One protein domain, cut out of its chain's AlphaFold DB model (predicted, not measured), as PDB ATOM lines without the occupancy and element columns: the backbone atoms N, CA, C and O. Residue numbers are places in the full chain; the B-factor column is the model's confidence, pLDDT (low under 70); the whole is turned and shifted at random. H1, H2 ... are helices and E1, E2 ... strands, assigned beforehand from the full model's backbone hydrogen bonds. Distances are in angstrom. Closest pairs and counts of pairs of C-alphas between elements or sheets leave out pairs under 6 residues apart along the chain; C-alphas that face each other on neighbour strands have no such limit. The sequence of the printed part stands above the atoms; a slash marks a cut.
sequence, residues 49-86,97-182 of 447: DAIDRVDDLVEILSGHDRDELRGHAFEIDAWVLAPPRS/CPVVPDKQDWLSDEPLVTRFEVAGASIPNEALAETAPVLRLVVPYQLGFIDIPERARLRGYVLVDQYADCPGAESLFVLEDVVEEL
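AT A GLANCE: This is residues 49 to 86 and 97 to 182 of the 447 residues of an uncharacterized protein of Sphaerobacteraceae bacterium (UniProt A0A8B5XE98). A small closed barrel of five strands, E1, E2, E5, E7 and E6 round the ring, has helix H1 packed on its outside. A thin hairpin, E3 and E4, reaches away from it as an arm along the longest axis, and its residues 117 to 122 stick out free. The printed part has 124 residues, with three named helices and seven named strands in the order H1 H2 E1 E2 E3 E4 H3 E5 E6 E7; the barrel is mixed, the E3 and E4 sheet antiparallel. The class is mixed, helices and strands, with under half of the residues in named elements. The whole is compact, with a radius of gyration of the C-alphas of 14.4 A, yet elongated, spanning 49 by 29 by 28 A.

HOW THE PARTS SIT: H1, residues 54 to 63, is on the barrel and outside it, at a height over the sheet of 8.8 A. It lies only just over E6, residues 151 to 158, where 3 of its C-alphas fall, and runs along the strands, at 12 degrees to E6 on the local plane. H2, residues 66 to 69, is not on the barrel; its closest C-alpha to E6 is that of Leu 69, 7.2 A from that of Val 158. E1, residues 73 to 81, is antiparallel to E6 on one side, with N 76 and O 154 2.9 A apart, and to E2, residues 106 to 108, on the other, with N 79 and O 108 2.8 A apart. The closest C-alphas of H1 and E2 are those of Val 54 and Ser 108, 5.6 A apart. E3, residues 115 to 118, and E4, residues 121 to 124, form an antiparallel hairpin, with N 118 and O 121 2.8 A apart. H3, residues 128 to 131, is not on the barrel. E5, residues 135 to 138, is antiparallel to E2, N 107 and O 135 being 2.8 A apart, and parallel to E7, residues 172 to 181, N 173 and O 136 being 2.8 A apart. E7 forms a hairpin with E6, N 155 and O 177 being 2.9 A apart. In H1 every O i to N i+4 pair is within hydrogen-bond range; H2 and H3 are too short for such a pair.

IN THESE COORDINATES: H1 begins at C-alpha 54, (189.513, 178.942, 195.710), and is 14.5 A long. E1 is 21.4 A long and bends by 72 degrees at residue 77; E6, 19.2 A, bends by 66 degrees at residue 155. E7, 21.0 A, bends by 79 degrees at residue 176 and ends at C-alpha 181, (183.589, 192.604, 189.336).

THE WHOLE: The C-alphas farthest apart are those of Glu 68 and Ala 119, 49.1 A. Residues 87 to 96 are not printed; C-alphas 86 and 97 are 19.2 A apart across the cut. The links E5 to E6 and E6 to E7 are long. Mean pLDDT of the printed part is 87.7; residues 85 to 86 and 99 to 103 are under 70.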
ATOM      1  N   ASP A  49     199.675 185.797 201.059       87.44
ATOM      2  CA  ASP A  49     199.313 186.909 200.175       87.44
ATOM      3  C   ASP A  49     199.310 186.497 198.686       87.44
ATOM      4  O   ASP A  49     198.807 187.239 197.841       87.44
ATOM      5  N   ALA A  50     199.873 185.331 198.347       89.19
ATOM      6  CA  ALA A  50     199.892 184.794 196.987       89.19
ATOM      7  C   ALA A  50     198.673 183.913 196.655       89.19
ATOM      8  O   ALA A  50     198.551 183.474 195.513       89.19
ATOM      9  N   ILE A  51     197.790 183.640 197.623       91.38
ATOM     10  CA  ILE A  51     196.600 182.802 197.427       91.38
ATOM     11  C   ILE A  51     195.473 183.663 196.859       91.38
ATOM     12  O   ILE A  51     194.816 184.400 197.596       91.38
ATOM     13  N   ASP A  52     195.236 183.537 195.556       94.69
ATOM     14  CA  ASP A  52     194.183 184.258 194.834       94.69
ATOM     15  C   ASP A  52     193.098 183.343 194.235       94.69
ATOM     16  O   ASP A  52     192.169 183.827 193.585       94.69
ATOM     17  N   ARG A  53     193.165 182.032 194.505       95.88
ATOM     18  CA  ARG A  53     192.233 181.008 194.007       95.88
ATOM     19  C   ARG A  53     191.522 180.256 195.126       95.88
ATOM     20  O   ARG A  53     192.019 180.120 196.246       95.88
ATOM     21  N   VAL A  54     190.335 179.751 194.810       95.25
ATOM     22  CA  VAL A  54     189.513 178.942 195.710       95.25
ATOM     23  C   VAL A  54     190.150 177.576 195.961       95.25
ATOM     24  O   VAL A  54     190.155 177.147 197.116       95.25
ATOM     25  N   ASP A  55     190.679 176.887 194.938       94.31
ATOM     26  CA  ASP A  55     191.258 175.544 195.130       94.31
ATOM     27  C   ASP A  55     192.463 175.556 196.082       94.31
ATOM     28  O   ASP A  55     192.488 174.771 197.033       94.31
ATOM     29  N   ASP A  56     193.366 176.521 195.915       93.69
ATOM     30  CA  ASP A  56     194.553 176.730 196.738       93.69
ATOM     31  C   ASP A  56     194.148 176.972 198.202       93.69
ATOM     32  O   ASP A  56     194.695 176.374 199.135       93.69
ATOM     33  N   LEU A  57     193.120 177.801 198.427       94.06
ATOM     34  CA  LEU A  57     192.608 178.075 199.767       94.06
ATOM     35  C   LEU A  57     191.954 176.835 200.403       94.06
ATOM     36  O   LEU A  57     192.160 176.571 201.592       94.06
ATOM     37  N   VAL A  58     191.196 176.047 199.635       93.00
ATOM     38  CA  VAL A  58     190.593 174.781 200.097       93.00
ATOM     39  C   VAL A  58     191.666 173.738 200.442       93.00
ATOM     40  O   VAL A  58     191.557 173.054 201.470       93.00
ATOM     41  N   GLU A  59     192.721 173.626 199.631       91.38
ATOM     42  CA  GLU A  59     193.852 172.726 199.878       91.38
ATOM     43  C   GLU A  59     194.572 173.098 201.181       91.38
ATOM     44  O   GLU A  59     194.794 172.249 202.055       91.38
ATOM     45  N   ILE A  60     194.852 174.388 201.376       90.12
ATOM     46  CA  ILE A  60     195.539 174.887 202.570       90.12
ATOM     47  C   ILE A  60     194.702 174.667 203.834       90.12
ATOM     48  O   ILE A  60     195.231 174.188 204.842       90.12
ATOM     49  N   LEU A  61     193.389 174.913 203.772       90.12
ATOM     50  CA  LEU A  61     192.455 174.640 204.874       90.12
ATOM     51  C   LEU A  61     192.438 173.163 205.301       90.12
ATOM     52  O   LEU A  61     192.129 172.860 206.463       90.12
ATOM     53  N   SER A  62     192.772 172.259 204.380       86.06
ATOM     54  CA  SER A  62     192.793 170.812 204.597       86.06
ATOM     55  C   SER A  62     194.141 170.289 205.118       86.06
ATOM     56  O   SER A  62     194.164 169.251 205.782       86.06
ATOM     57  N   GLY A  63     195.253 170.985 204.841       77.31
ATOM     58  CA  GLY A  63     196.613 170.468 205.059       77.31
ATOM     59  C   GLY A  63     197.495 171.183 206.094       77.31
ATOM     60  O   GLY A  63     198.443 170.563 206.576       77.31
ATOM     61  N   HIS A  64     197.220 172.444 206.450       73.56
ATOM     62  CA  HIS A  64     198.182 173.307 207.165       73.56
ATOM     63  C   HIS A  64     197.785 173.674 208.605       73.56
ATOM     64  O   HIS A  64     196.698 173.331 209.080       73.56
ATOM     65  N   ASP A  65     198.690 174.361 209.321       76.94
ATOM     66  CA  ASP A  65     198.423 174.890 210.661       76.94
ATOM     67  C   ASP A  65     197.342 175.978 210.594       76.94
ATOM     68  O   ASP A  65     197.559 177.127 210.204       76.94
ATOM     69  N   ARG A  66     196.129 175.580 210.974       83.62
ATOM     70  CA  ARG A  66     194.912 176.393 210.903       83.62
ATOM     71  C   ARG A  66     194.993 177.663 211.745       83.62
ATOM     72  O   ARG A  66     194.198 178.572 211.514       83.62
ATOM     73  N   ASP A  67     195.902 177.728 212.716       83.69
ATOM     74  CA  ASP A  67     196.068 178.906 213.561       83.69
ATOM     75  C   ASP A  67     196.686 180.088 212.795       83.69
ATOM     76  O   ASP A  67     196.335 181.231 213.088       83.69
ATOM     77  N   GLU A  68     197.520 179.840 211.778       83.56
ATOM     78  CA  GLU A  68     198.137 180.898 210.957       83.56
ATOM     79  C   GLU A  68     197.140 181.551 209.988       83.56
ATOM     80  O   GLU A  68     197.251 182.735 209.672       83.56
ATOM     81  N   LEU A  69     196.113 180.804 209.571       88.69
ATOM     82  CA  LEU A  69     195.060 181.284 208.669       88.69
ATOM     83  C   LEU A  69     194.040 182.185 209.384       88.69
ATOM     84  O   LEU A  69     193.345 182.983 208.751       88.69
ATOM     85  N   ARG A  70     193.910 182.056 210.712       89.19
ATOM     86  CA  ARG A  70     192.908 182.804 211.482       89.19
ATOM     87  C   ARG A  70     193.215 184.296 211.479       89.19
ATOM     88  O   ARG A  70     194.246 184.749 211.969       89.19
ATOM     89  N   GLY A  71     192.250 185.081 211.008       85.75
ATOM     90  CA  GLY A  71     192.347 186.542 210.981       85.75
ATOM     91  C   GLY A  71     193.182 187.099 209.826       85.75
ATOM     92  O   GLY A  71     193.278 188.321 209.711       85.75
ATOM     93  N   HIS A  72     193.732 186.241 208.961       92.31
ATOM     94  CA  HIS A  72     194.277 186.656 207.674       92.31
ATOM     95  C   HIS A  72     193.128 186.928 206.691       92.31
ATOM     96  O   HIS A  72     192.154 186.173 206.648       92.31
ATOM     97  N   ALA A  73     193.223 188.033 205.948       95.62
ATOM     98  CA  ALA A  73     192.242 188.401 204.932       95.62
ATOM     99  C   ALA A  73     192.743 187.927 203.567       95.62
ATOM    100  O   ALA A  73     193.813 188.351 203.146       95.62
ATOM    101  N   PHE A  74     191.959 187.096 202.892       96.44
ATOM    102  CA  PHE A  74     192.271 186.558 201.570       96.44
ATOM    103  C   PHE A  74     191.532 187.359 200.500       96.44
ATOM    104  O   PHE A  74     190.369 187.716 200.704       96.44
ATOM    105  N   GLU A  75     192.189 187.620 199.371       97.50
ATOM    106  CA  GLU A  75     191.581 188.201 198.170       97.50
ATOM    107  C   GLU A  75     191.566 187.135 197.071       97.50
ATOM    108  O   GLU A  75     192.607 186.835 196.502       97.50
ATOM    109  N   ILE A  76     190.396 186.554 196.792       97.50
ATOM    110  CA  ILE A  76     190.233 185.424 195.864       97.50
ATOM    111  C   ILE A  76     189.362 185.796 194.667       97.50
ATOM    112  O   ILE A  76     188.350 186.483 194.821       97.50
ATOM    113  N   ASP A  77     189.713 185.303 193.488       96.94
ATOM    114  CA  ASP A  77     188.867 185.362 192.299       96.94
ATOM    115  C   ASP A  77     187.921 184.159 192.302       96.94
ATOM    116  O   ASP A  77     188.366 183.017 192.273       96.94
ATOM    117  N   ALA A  78     186.608 184.401 192.340       96.38
ATOM    118  CA  ALA A  78     185.628 183.324 192.455       96.38
ATOM    119  C   ALA A  78     184.374 183.551 191.607       96.38
ATOM    120  O   ALA A  78     183.899 184.676 191.422       96.38
ATOM    121  N   TRP A  79     183.805 182.444 191.142       94.94
ATOM    122  CA  TRP A  79     182.410 182.337 190.740       94.94
ATOM    123  C   TRP A  79     181.526 182.184 191.970       94.94
ATOM    124  O   TRP A  79     181.868 181.442 192.886       94.94
ATOM    125  N   VAL A  80     180.381 182.859 191.969       93.12
ATOM    126  CA  VAL A  80     179.377 182.809 193.032       93.12
ATOM    127  C   VAL A  80     178.181 182.017 192.527       93.12
ATOM    128  O   VAL A  80     177.446 182.451 191.639       93.12
ATOM    129  N   LEU A  81     177.995 180.824 193.083       89.56
ATOM    130  CA  LEU A  81     177.068 179.822 192.576       89.56
ATOM    131  C   LEU A  81     175.969 179.523 193.589       89.56
ATOM    132  O   LEU A  81     176.238 179.243 194.752       89.56
ATOM    133  N   ALA A  82     174.719 179.479 193.137       84.75
ATOM    134  CA  ALA A  82     173.627 179.035 193.997       84.75
ATOM    135  C   ALA A  82     173.790 177.541 194.345       84.75
ATOM    136  O   ALA A  82     173.911 176.724 193.427       84.75
ATOM    137  N   PRO A  83     173.716 177.134 195.626       77.69
ATOM    138  CA  PRO A  83     173.933 175.746 196.009       77.69
ATOM    139  C   PRO A  83     172.813 174.833 195.470       77.69
ATOM    140  O   PRO A  83     171.655 175.265 195.329       77.69
ATOM    141  N   PRO A  84     173.098 173.543 195.210       72.06
ATOM    142  CA  PRO A  84     172.081 172.565 194.849       72.06
ATOM    143  C   PRO A  84     171.057 172.440 195.985       72.06
ATOM    144  O   PRO A  84     171.350 171.978 197.086       72.06
ATOM    145  N   ARG A  85     169.812 172.862 195.730       66.25
ATOM    146  CA  ARG A  85     168.737 172.759 196.730       66.25
ATOM    147  C   ARG A  85     168.293 171.304 196.896       66.25
ATOM    148  O   ARG A  85     167.629 170.769 196.007       66.25
ATOM    149  N   SER A  86     168.561 170.709 198.056       55.41
ATOM    150  CA  SER A  86     167.889 169.477 198.484       55.41
ATOM    151  C   SER A  86     166.478 169.793 198.996       55.41
ATOM    152  O   SER A  86     166.267 170.782 199.698       55.41
ATOM    153  N   CYS A  97     174.461 180.578 214.158       82.19
ATOM    154  CA  CYS A  97     174.948 180.184 212.838       82.19
ATOM    155  C   CYS A  97     174.276 180.979 211.708       82.19
ATOM    156  O   CYS A  97     173.095 181.335 211.818       82.19
ATOM    157  N   PRO A  98     175.002 181.255 210.610       76.62
ATOM    158  CA  PRO A  98     174.424 181.882 209.428       76.62
ATOM    159  C   PRO A  98     173.302 181.005 208.842       76.62
ATOM    160  O   PRO A  98     173.258 179.796 209.078       76.62
ATOM    161  N   VAL A  99     172.355 181.634 208.132       65.06
ATOM    162  CA  VAL A  99     171.109 181.005 207.649       65.06
ATOM    163  C   VAL A  99     171.438 179.762 206.826       65.06
ATOM    164  O   VAL A  99     171.879 179.901 205.699       65.06
ATOM    165  N   VAL A 100     171.225 178.598 207.454       61.59
ATOM    166  CA  VAL A 100     171.461 177.205 207.023       61.59
ATOM    167  C   VAL A 100     172.694 177.029 206.112       61.59
ATOM    168  O   VAL A 100     172.659 177.458 204.966       61.59
ATOM    169  N   PRO A 101     173.782 176.378 206.566       58.88
ATOM    170  CA  PRO A 101     175.027 176.242 205.793       58.88
ATOM    171  C   PRO A 101     174.886 175.701 204.355       58.88
ATOM    172  O   PRO A 101     175.803 175.858 203.564       58.88
ATOM    173  N   ASP A 102     173.769 175.061 204.006       57.72
ATOM    174  CA  ASP A 102     173.439 174.533 202.675       57.72
ATOM    175  C   ASP A 102     172.685 175.522 201.759       57.72
ATOM    176  O   ASP A 102     172.432 175.217 200.597       57.72
ATOM    177  N   LYS A 103     172.311 176.702 202.265       65.12
ATOM    178  CA  LYS A 103     171.636 177.780 201.518       65.12
ATOM    179  C   LYS A 103     172.557 178.949 201.176       65.12
ATOM    180  O   LYS A 103     172.081 179.939 200.628       65.12
ATOM    181  N   GLN A 104     173.828 178.844 201.541       78.75
ATOM    182  CA  GLN A 104     174.858 179.815 201.197       78.75
ATOM    183  C   GLN A 104     175.375 179.553 199.795       78.75
ATOM    184  O   GLN A 104     175.563 178.393 199.421       78.75
ATOM    185  N   ASP A 105     175.621 180.630 199.057       88.00
ATOM    186  CA  ASP A 105     176.246 180.544 197.745       88.00
ATOM    187  C   ASP A 105     177.634 179.917 197.866       88.00
ATOM    188  O   ASP A 105     178.335 180.080 198.867       88.00
ATOM    189  N   TRP A 106     178.003 179.130 196.870       91.75
ATOM    190  CA  TRP A 106     179.308 178.507 196.779       91.75
ATOM    191  C   TRP A 106     180.261 179.396 196.001       91.75
ATOM    192  O   TRP A 106     179.856 180.075 195.062       91.75
ATOM    193  N   LEU A 107     181.522 179.371 196.409       94.62
ATOM    194  CA  LEU A 107     182.635 179.979 195.705       94.62
ATOM    195  C   LEU A 107     183.440 178.879 195.025       94.62
ATOM    196  O   LEU A 107     183.726 177.870 195.671       94.62
ATOM    197  N   SER A 108     183.811 179.084 193.766       94.62
ATOM    198  CA  SER A 108     184.667 178.181 192.986       94.62
ATOM    199  C   SER A 108     185.518 178.954 191.979       94.62
ATOM    200  O   SER A 108     185.175 180.072 191.602       94.62
ATOM    201  N   ASP A 109     186.607 178.353 191.500       92.94
ATOM    202  CA  ASP A 109     187.456 178.964 190.461       92.94
ATOM    203  C   ASP A 109     186.794 178.979 189.078       92.94
ATOM    204  O   ASP A 109     187.029 179.870 188.256       92.94
ATOM    205  N   GLU A 110     185.939 177.992 188.828       89.81
ATOM    206  CA  GLU A 110     185.276 177.746 187.551       89.81
ATOM    207  C   GLU A 110     183.753 177.740 187.727       89.81
ATOM    208  O   GLU A 110     183.261 177.469 188.829       89.81
ATOM    209  N   PRO A 111     182.975 178.031 186.669       87.56
ATOM    210  CA  PRO A 111     181.528 177.919 186.740       87.56
ATOM    211  C   PRO A 111     181.138 176.442 186.872       87.56
ATOM    212  O   PRO A 111     181.314 175.658 185.943       87.56
ATOM    213  N   LEU A 112     180.580 176.057 188.020       87.81
ATOM    214  CA  LEU A 112     180.134 174.684 188.258       87.81
ATOM    215  C   LEU A 112     178.649 174.528 187.925       87.81
ATOM    216  O   LEU A 112     177.815 175.392 188.216       87.81
ATOM    217  N   VAL A 113     178.294 173.379 187.358       87.94
ATOM    218  CA  VAL A 113     176.906 173.067 187.014       87.94
ATOM    219  C   VAL A 113     176.175 172.542 188.241       87.94
ATOM    220  O   VAL A 113     176.304 171.382 188.611       87.94
ATOM    221  N   THR A 114     175.372 173.393 188.878       86.88
ATOM    222  CA  THR A 114     174.637 173.044 190.110       86.88
ATOM    223  C   THR A 114     173.332 172.295 189.833       86.88
ATOM    224  O   THR A 114     172.762 171.658 190.727       86.88
ATOM    225  N   ARG A 115     172.846 172.366 188.587       87.69
ATOM    226  CA  ARG A 115     171.662 171.673 188.068       87.69
ATOM    227  C   ARG A 115     171.797 171.415 186.578       87.69
ATOM    228  O   ARG A 115     172.353 172.247 185.868       87.69
ATOM    229  N   PHE A 116     171.207 170.329 186.111       86.75
ATOM    230  CA  PHE A 116     171.117 169.994 184.696       86.75
ATOM    231  C   PHE A 116     169.708 169.500 184.354       86.75
ATOM    232  O   PHE A 116     168.991 168.978 185.206       86.75
ATOM    233  N   GLU A 117     169.293 169.710 183.106       88.50
ATOM    234  CA  GLU A 117     167.973 169.314 182.611       88.50
ATOM    235  C   GLU A 117     168.054 167.941 181.944       88.50
ATOM    236  O   GLU A 117     168.904 167.715 181.083       88.50
ATOM    237  N   VAL A 118     167.154 167.032 182.323       89.56
ATOM    238  CA  VAL A 118     167.051 165.690 181.745       89.56
ATOM    239  C   VAL A 118     165.605 165.407 181.376       89.56
ATOM    240  O   VAL A 118     164.742 165.338 182.247       89.56
ATOM    241  N   ALA A 119     165.333 165.236 180.081       88.25
ATOM    242  CA  ALA A 119     164.001 164.916 179.555       88.25
ATOM    243  C   ALA A 119     162.868 165.824 180.094       88.25
ATOM    244  O   ALA A 119     161.759 165.367 180.385       88.25
ATOM    245  N   GLY A 120     163.169 167.121 180.231       85.38
ATOM    246  CA  GLY A 120     162.251 168.152 180.729       85.38
ATOM    247  C   GLY A 120     162.196 168.304 182.254       85.38
ATOM    248  O   GLY A 120     161.465 169.166 182.737       85.38
ATOM    249  N   ALA A 121     162.949 167.495 183.005       88.25
ATOM    250  CA  ALA A 121     163.044 167.581 184.456       88.25
ATOM    251  C   ALA A 121     164.382 168.182 184.909       88.25
ATOM    252  O   ALA A 121     165.454 167.766 184.464       88.25
ATOM    253  N   SER A 122     164.315 169.099 185.877       89.06
ATOM    254  CA  SER A 122     165.488 169.750 186.462       89.06
ATOM    255  C   SER A 122     166.076 168.914 187.596       89.06
ATOM    256  O   SER A 122     165.431 168.703 188.629       89.06
ATOM    257  N   ILE A 123     167.314 168.460 187.428       86.94
ATOM    258  CA  ILE A 123     168.003 167.573 188.363       86.94
ATOM    259  C   ILE A 123     169.165 168.319 189.025       86.94
ATOM    260  O   ILE A 123     170.006 168.891 188.332       86.94
ATOM    261  N   PRO A 124     169.246 168.355 190.367       86.88
ATOM    262  CA  PRO A 124     170.381 168.958 191.043       86.88
ATOM    263  C   PRO A 124     171.618 168.063 190.978       86.88
ATOM    264  O   PRO A 124     171.531 166.836 191.108       86.88
ATOM    265  N   ASN A 125     172.764 168.723 190.841       87.31
ATOM    266  CA  ASN A 125     174.079 168.125 190.984       87.31
ATOM    267  C   ASN A 125     174.467 168.149 192.462       87.31
ATOM    268  O   ASN A 125     175.033 169.125 192.955       87.31
ATOM    269  N   GLU A 126     174.056 167.131 193.216       81.31
ATOM    270  CA  GLU A 126     174.252 167.147 194.670       81.31
ATOM    271  C   GLU A 126     175.577 166.503 195.106       81.31
ATOM    272  O   GLU A 126     175.960 166.710 196.251       81.31
ATOM    273  N   ALA A 127     176.283 165.768 194.232       83.88
ATOM    274  CA  ALA A 127     177.657 165.316 194.516       83.88
ATOM    275  C   ALA A 127     178.675 166.469 194.428       83.88
ATOM    276  O   ALA A 127     179.778 166.376 194.960       83.88
ATOM    277  N   LEU A 128     178.285 167.599 193.823       84.50
ATOM    278  CA  LEU A 128     179.154 168.755 193.617       84.50
ATOM    279  C   LEU A 128     179.833 169.245 194.905       84.50
ATOM    280  O   LEU A 128     181.019 169.557 194.873       84.50
ATOM    281  N   ALA A 129     179.120 169.235 196.039       76.94
ATOM    282  CA  ALA A 129     179.672 169.629 197.341       76.94
ATOM    283  C   ALA A 129     180.845 168.749 197.807       76.94
ATOM    284  O   ALA A 129     181.659 169.201 198.606       76.94
ATOM    285  N   GLU A 130     180.866 167.482 197.394       80.50
ATOM    286  CA  GLU A 130     181.826 166.473 197.852       80.50
ATOM    287  C   GLU A 130     183.031 166.374 196.910       80.50
ATOM    288  O   GLU A 130     184.131 166.041 197.346       80.50
ATOM    289  N   THR A 131     182.828 166.682 195.628       84.88
ATOM    290  CA  THR A 131     183.834 166.489 194.571       84.88
ATOM    291  C   THR A 131     184.535 167.765 194.117       84.88
ATOM    292  O   THR A 131     185.626 167.678 193.557       84.88
ATOM    293  N   ALA A 132     183.916 168.937 194.293       87.75
ATOM    294  CA  ALA A 132     184.472 170.203 193.822       87.75
ATOM    295  C   ALA A 132     185.142 170.977 194.968       87.75
ATOM    296  O   ALA A 132     184.607 171.002 196.081       87.75
ATOM    297  N   PRO A 133     186.275 171.656 194.711       90.56
ATOM    298  CA  PRO A 133     186.863 172.573 195.676       90.56
ATOM    299  C   PRO A 133     185.976 173.818 195.785       90.56
ATOM    300  O   PRO A 133     186.043 174.723 194.953       90.56
ATOM    301  N   VAL A 134     185.108 173.844 196.797       92.25
ATOM    302  CA  VAL A 134     184.175 174.952 197.027       92.25
ATOM    303  C   VAL A 134     184.283 175.517 198.435       92.25
ATOM    304  O   VAL A 134     184.455 174.786 199.414       92.25
ATOM    305  N   LEU A 135     184.100 176.831 198.546       93.00
ATOM    306  CA  LEU A 135     183.862 177.515 199.819       93.00
ATOM    307  C   LEU A 135     182.411 177.979 199.892       93.00
ATOM    308  O   LEU A 135     181.747 178.147 198.878       93.00
ATOM    309  N   ARG A 136     181.897 178.199 201.098       91.50
ATOM    310  CA  ARG A 136     180.530 178.673 201.337       91.50
ATOM    311  C   ARG A 136     180.556 180.130 201.754       91.50
ATOM    312  O   ARG A 136     181.117 180.480 202.792       91.50
ATOM    313  N   LEU A 137     179.943 180.975 200.943       92.69
ATOM    314  CA  LEU A 137     179.917 182.412 201.121       92.69
ATOM    315  C   LEU A 137     178.963 182.812 202.250       92.69
ATOM    316  O   LEU A 137     177.752 182.593 202.201       92.69
ATOM    317  N   VAL A 138     179.508 183.484 203.257       91.62
ATOM    318  CA  VAL A 138     178.746 184.121 204.329       91.62
ATOM    319  C   VAL A 138     178.795 185.626 204.127       91.62
ATOM    320  O   VAL A 138     179.856 186.231 204.253       91.62
ATOM    321  N   VAL A 139     177.633 186.242 203.905       89.88
ATOM    322  CA  VAL A 139     177.486 187.702 203.855       89.88
ATOM    323  C   VAL A 139     177.060 188.212 205.236       89.88
ATOM    324  O   VAL A 139     175.931 187.948 205.667       89.88
ATOM    325  N   PRO A 140     177.926 188.921 205.987       86.81
ATOM    326  CA  PRO A 140     177.560 189.446 207.296       86.81
ATOM    327  C   PRO A 140     176.446 190.490 207.195       86.81
ATOM    328  O   PRO A 140     176.495 191.389 206.360       86.81
ATOM    329  N   TYR A 141     175.504 190.473 208.144       82.50
ATOM    330  CA  TYR A 141     174.428 191.476 208.227       82.50
ATOM    331  C   TYR A 141     174.921 192.932 208.244       82.50
ATOM    332  O   TYR A 141     174.171 193.839 207.891       82.50
ATOM    333  N   GLN A 142     176.162 193.164 208.679       82.56
ATOM    334  CA  GLN A 142     176.774 194.491 208.749       82.56
ATOM    335  C   GLN A 142     177.003 195.112 207.364       82.56
ATOM    336  O   GLN A 142     176.958 196.334 207.254       82.56
ATOM    337  N   LEU A 143     177.189 194.287 206.325       81.00
ATOM    338  CA  LEU A 143     177.300 194.739 204.935       81.00
ATOM    339  C   LEU A 143     175.934 195.110 204.331       81.00
ATOM    340  O   LEU A 143     175.865 195.794 203.315       81.00
ATOM    341  N   GLY A 144     174.834 194.725 204.988       79.94
ATOM    342  CA  GLY A 144     173.481 194.982 204.508       79.94
ATOM    343  C   GLY A 144     173.137 194.158 203.265       79.94
ATOM    344  O   GLY A 144     173.569 193.017 203.125       79.94
ATOM    345  N   PHE A 145     172.308 194.728 202.391       79.12
ATOM    346  CA  PHE A 145     172.024 194.145 201.082       79.12
ATOM    347  C   PHE A 145     173.137 194.567 200.124       79.12
ATOM    348  O   PHE A 145     173.207 195.737 199.749       79.12
ATOM    349  N   ILE A 146     173.997 193.618 199.775       85.25
ATOM    350  CA  ILE A 146     175.020 193.772 198.747       85.25
ATOM    351  C   ILE A 146     174.661 192.858 197.578       85.25
ATOM    352  O   ILE A 146     174.315 191.695 197.785       85.25
ATOM    353  N   ASP A 147     174.711 193.405 196.368       85.81
ATOM    354  CA  ASP A 147     174.599 192.620 195.145       85.81
ATOM    355  C   ASP A 147     175.997 192.093 194.818       85.81
ATOM    356  O   ASP A 147     176.915 192.874 194.562       85.81
ATOM    357  N   ILE A 148     176.168 190.776 194.886       90.06
ATOM    358  CA  ILE A 148     177.436 190.117 194.573       90.06
ATOM    359  C   ILE A 148     177.348 189.632 193.122       90.06
ATOM    360  O   ILE A 148     176.411 188.893 192.805       90.06
ATOM    361  N   PRO A 149     178.261 190.060 192.231       92.19
ATOM    362  CA  PRO A 149     178.278 189.587 190.852       92.19
ATOM    363  C   PRO A 149     178.481 188.069 190.759       92.19
ATOM    364  O   PRO A 149     179.045 187.455 191.661       92.19
ATOM    365  N   GLU A 150     178.080 187.478 189.632       91.94
ATOM    366  CA  GLU A 150     178.263 186.042 189.354       91.94
ATOM    367  C   GLU A 150     179.743 185.629 189.366       91.94
ATOM    368  O   GLU A 150     180.066 184.501 189.727       91.94
ATOM    369  N   ARG A 151     180.646 186.552 189.018       95.25
ATOM    370  CA  ARG A 151     182.093 186.375 189.134       95.25
ATOM    371  C   ARG A 151     182.742 187.652 189.655       95.25
ATOM    372  O   ARG A 151     182.518 188.734 189.112       95.25
ATOM    373  N   ALA A 152     183.559 187.540 190.694       96.56
ATOM    374  CA  ALA A 152     184.185 188.694 191.329       96.56
ATOM    375  C   ALA A 152     185.481 188.324 192.056       96.56
ATOM    376  O   ALA A 152     185.674 187.176 192.454       96.56
ATOM    377  N   ARG A 153     186.329 189.330 192.280       97.44
ATOM    378  CA  ARG A 153     187.378 189.285 193.295       97.44
ATOM    379  C   ARG A 153     186.769 189.630 194.645       97.44
ATOM    380  O   ARG A 153     186.268 190.741 194.845       97.44
ATOM    381  N   LEU A 154     186.805 188.685 195.569       97.62
ATOM    382  CA  LEU A 154     186.218 188.789 196.896       97.62
ATOM    383  C   LEU A 154     187.316 188.873 197.942       97.62
ATOM    384  O   LEU A 154     188.254 188.082 197.930       97.62
ATOM    385  N   ARG A 155     187.158 189.793 198.890       97.50
ATOM    386  CA  ARG A 155     188.013 189.882 200.069       97.50
ATOM    387  C   ARG A 155     187.271 189.356 201.285       97.50
ATOM    388  O   ARG A 155     186.128 189.751 201.526       97.50
ATOM    389  N   GLY A 156     187.900 188.495 202.075       96.69
ATOM    390  CA  GLY A 156     187.238 187.907 203.235       96.69
ATOM    391  C   GLY A 156     188.123 187.039 204.114       96.69
ATOM    392  O   GLY A 156     189.341 187.003 203.975       96.69
ATOM    393  N   TYR A 157     187.480 186.355 205.055       96.06
ATOM    394  CA  TYR A 157     188.137 185.582 206.105       96.06
ATOM    395  C   TYR A 157     187.610 184.152 206.158       96.06
ATOM    396  O   TYR A 157     186.411 183.913 206.023       96.06
ATOM    397  N   VAL A 158     188.493 183.214 206.480       94.38
ATOM    398  CA  VAL A 158     188.149 181.822 206.803       94.38
ATOM    399  C   VAL A 158     188.344 181.562 208.298       94.38
ATOM    400  O   VAL A 158     188.982 182.345 209.003       94.38
ATOM    401  N   LEU A 159     187.780 180.462 208.809       92.88
ATOM    402  CA  LEU A 159     187.976 180.000 210.195       92.88
ATOM    403  C   LEU A 159     187.627 181.035 211.284       92.88
ATOM    404  O   LEU A 159     188.269 181.086 212.334       92.88
ATOM    405  N   VAL A 160     186.602 181.856 211.050       92.44
ATOM    406  CA  VAL A 160     186.191 182.913 211.985       92.44
ATOM    407  C   VAL A 160     185.611 182.310 213.270       92.44
ATOM    408  O   VAL A 160     184.609 181.597 213.226       92.44
ATOM    409  N   ASP A 161     186.184 182.672 214.423       91.12
ATOM    410  CA  ASP A 161     185.840 182.122 215.748       91.12
ATOM    411  C   ASP A 161     184.335 182.124 216.054       91.12
ATOM    412  O   ASP A 161     183.811 181.181 216.643       91.12
ATOM    413  N   GLN A 162     183.616 183.163 215.620       89.81
ATOM    414  CA  GLN A 162     182.174 183.297 215.854       89.81
ATOM    415  C   GLN A 162     181.338 182.174 215.209       89.81
ATOM    416  O   GLN A 162     180.200 181.959 215.617       89.81
ATOM    417  N   TYR A 163     181.889 181.482 214.208       89.38
ATOM    418  CA  TYR A 163     181.242 180.391 213.484       89.38
ATOM    419  C   TYR A 163     181.911 179.035 213.724       89.38
ATOM    420  O   TYR A 163     181.496 178.064 213.104       89.38
ATOM    421  N   ALA A 164     182.905 178.938 214.613       88.06
ATOM    422  CA  ALA A 164     183.689 177.714 214.812       88.06
ATOM    423  C   ALA A 164     182.837 176.484 215.188       88.06
ATOM    424  O   ALA A 164     183.180 175.366 214.819       88.06
ATOM    425  N   ASP A 165     181.711 176.699 215.876       87.75
ATOM    426  CA  ASP A 165     180.777 175.642 216.289       87.75
ATOM    427  C   ASP A 165     179.681 175.342 215.242       87.75
ATOM    428  O   ASP A 165     178.789 174.522 215.483       87.75
ATOM    429  N   CYS A 166     179.693 176.017 214.088       85.75
ATOM    430  CA  CYS A 166     178.690 175.820 213.046       85.75
ATOM    431  C   CYS A 166     179.009 174.607 212.159       85.75
ATOM    432  O   CYS A 166     180.172 174.342 211.860       85.75
ATOM    433  N   PRO A 167     177.992 173.868 211.674       82.62
ATOM    434  CA  PRO A 167     178.219 172.793 210.714       82.62
ATOM    435  C   PRO A 167     178.890 173.319 209.437       82.62
ATOM    436  O   PRO A 167     178.363 174.232 208.799       82.62
ATOM    437  N   GLY A 168     180.029 172.732 209.060       83.88
ATOM    438  CA  GLY A 168     180.806 173.143 207.887       83.88
ATOM    439  C   GLY A 168     181.610 174.435 208.073       83.88
ATOM    440  O   GLY A 168     181.965 175.055 207.072       83.88
ATOM    441  N   ALA A 169     181.876 174.862 209.318       88.12
ATOM    442  CA  ALA A 169     182.650 176.064 209.655       88.12
ATOM    443  C   ALA A 169     183.997 176.159 208.921       88.12
ATOM    444  O   ALA A 169     184.450 177.244 208.566       88.12
ATOM    445  N   GLU A 170     184.622 175.012 208.677       87.88
ATOM    446  CA  GLU A 170     185.880 174.844 207.961       87.88
ATOM    447  C   GLU A 170     185.841 175.284 206.496       87.88
ATOM    448  O   GLU A 170     186.895 175.561 205.940       87.88
ATOM    449  N   SER A 171     184.650 175.366 205.903       89.12
ATOM    450  CA  SER A 171     184.430 175.751 204.505       89.12
ATOM    451  C   SER A 171     183.841 177.155 204.355       89.12
ATOM    452  O   SER A 171     183.565 177.587 203.241       89.12
ATOM    453  N   LEU A 172     183.598 177.872 205.461       92.62
ATOM    454  CA  LEU A 172     182.964 179.189 205.420       92.62
ATOM    455  C   LEU A 172     183.967 180.272 205.016       92.62
ATOM    456  O   LEU A 172     184.985 180.463 205.684       92.62
ATOM    457  N   PHE A 173     183.605 181.040 203.994       94.94
ATOM    458  CA  PHE A 173     184.269 182.274 203.596       94.94
ATOM    459  C   PHE A 173     183.393 183.466 203.989       94.94
ATOM    460  O   PHE A 173     182.309 183.679 203.443       94.94
ATOM    461  N   VAL A 174     183.837 184.232 204.980       94.75
ATOM    462  CA  VAL A 174     183.111 185.389 205.509       94.75
ATOM    463  C   VAL A 174     183.525 186.632 204.743       94.75
ATOM    464  O   VAL A 174     184.653 187.100 204.886       94.75
ATOM    465  N   LEU A 175     182.595 187.167 203.955       95.75
ATOM    466  CA  LEU A 175     182.831 188.323 203.099       95.75
ATOM    467  C   LEU A 175     183.151 189.575 203.927       95.75
ATOM    468  O   LEU A 175     182.398 189.935 204.837       95.75
ATOM    469  N   GLU A 176     184.242 190.246 203.569       96.06
ATOM    470  CA  GLU A 176     184.577 191.601 204.011       96.06
ATOM    471  C   GLU A 176     184.161 192.625 202.947       96.06
ATOM    472  O   GLU A 176     183.460 193.581 203.278       96.06
ATOM    473  N   ASP A 177     184.558 192.411 201.685       96.12
ATOM    474  CA  ASP A 177     184.298 193.342 200.579       96.12
ATOM    475  C   ASP A 177     184.285 192.646 199.203       96.12
ATOM    476  O   ASP A 177     184.898 191.593 199.014       96.12
ATOM    477  N   VAL A 178     183.611 193.264 198.228       96.25
ATOM    478  CA  VAL A 178     183.703 192.903 196.803       96.25
ATOM    479  C   VAL A 178     184.690 193.870 196.155       96.25
ATOM    480  O   VAL A 178     184.367 195.033 195.924       96.25
ATOM    481  N   VAL A 179     185.907 193.396 195.888       96.75
ATOM    482  CA  VAL A 179     187.026 194.234 195.426       96.75
ATOM    483  C   VAL A 179     186.822 194.668 193.978       96.75
ATOM    484  O   VAL A 179     187.005 195.839 193.639       96.75
ATOM    485  N   GLU A 180     186.451 193.720 193.117       96.38
ATOM    486  CA  GLU A 180     186.308 193.940 191.681       96.38
ATOM    487  C   GLU A 180     185.292 192.963 191.077       96.38
ATOM    488  O   GLU A 180     185.293 191.776 191.392       96.38
ATOM    489  N   GLU A 181     184.426 193.454 190.189       95.56
ATOM    490  CA  GLU A 181     183.589 192.604 189.336       95.56
ATOM    491  C   GLU A 181     184.426 192.078 188.167       95.56
ATOM    492  O   GLU A 181     185.080 192.851 187.463       95.56
ATOM    493  N   LEU A 182     184.386 190.765 187.941       93.81
ATOM    494  CA  LEU A 182     185.139 190.104 186.881       93.81
ATOM    495  C   LEU A 182     184.199 189.703 185.734       93.81
ATOM    496  O   LEU A 182     183.030 189.400 185.962       93.81
TER     497      LEU A 182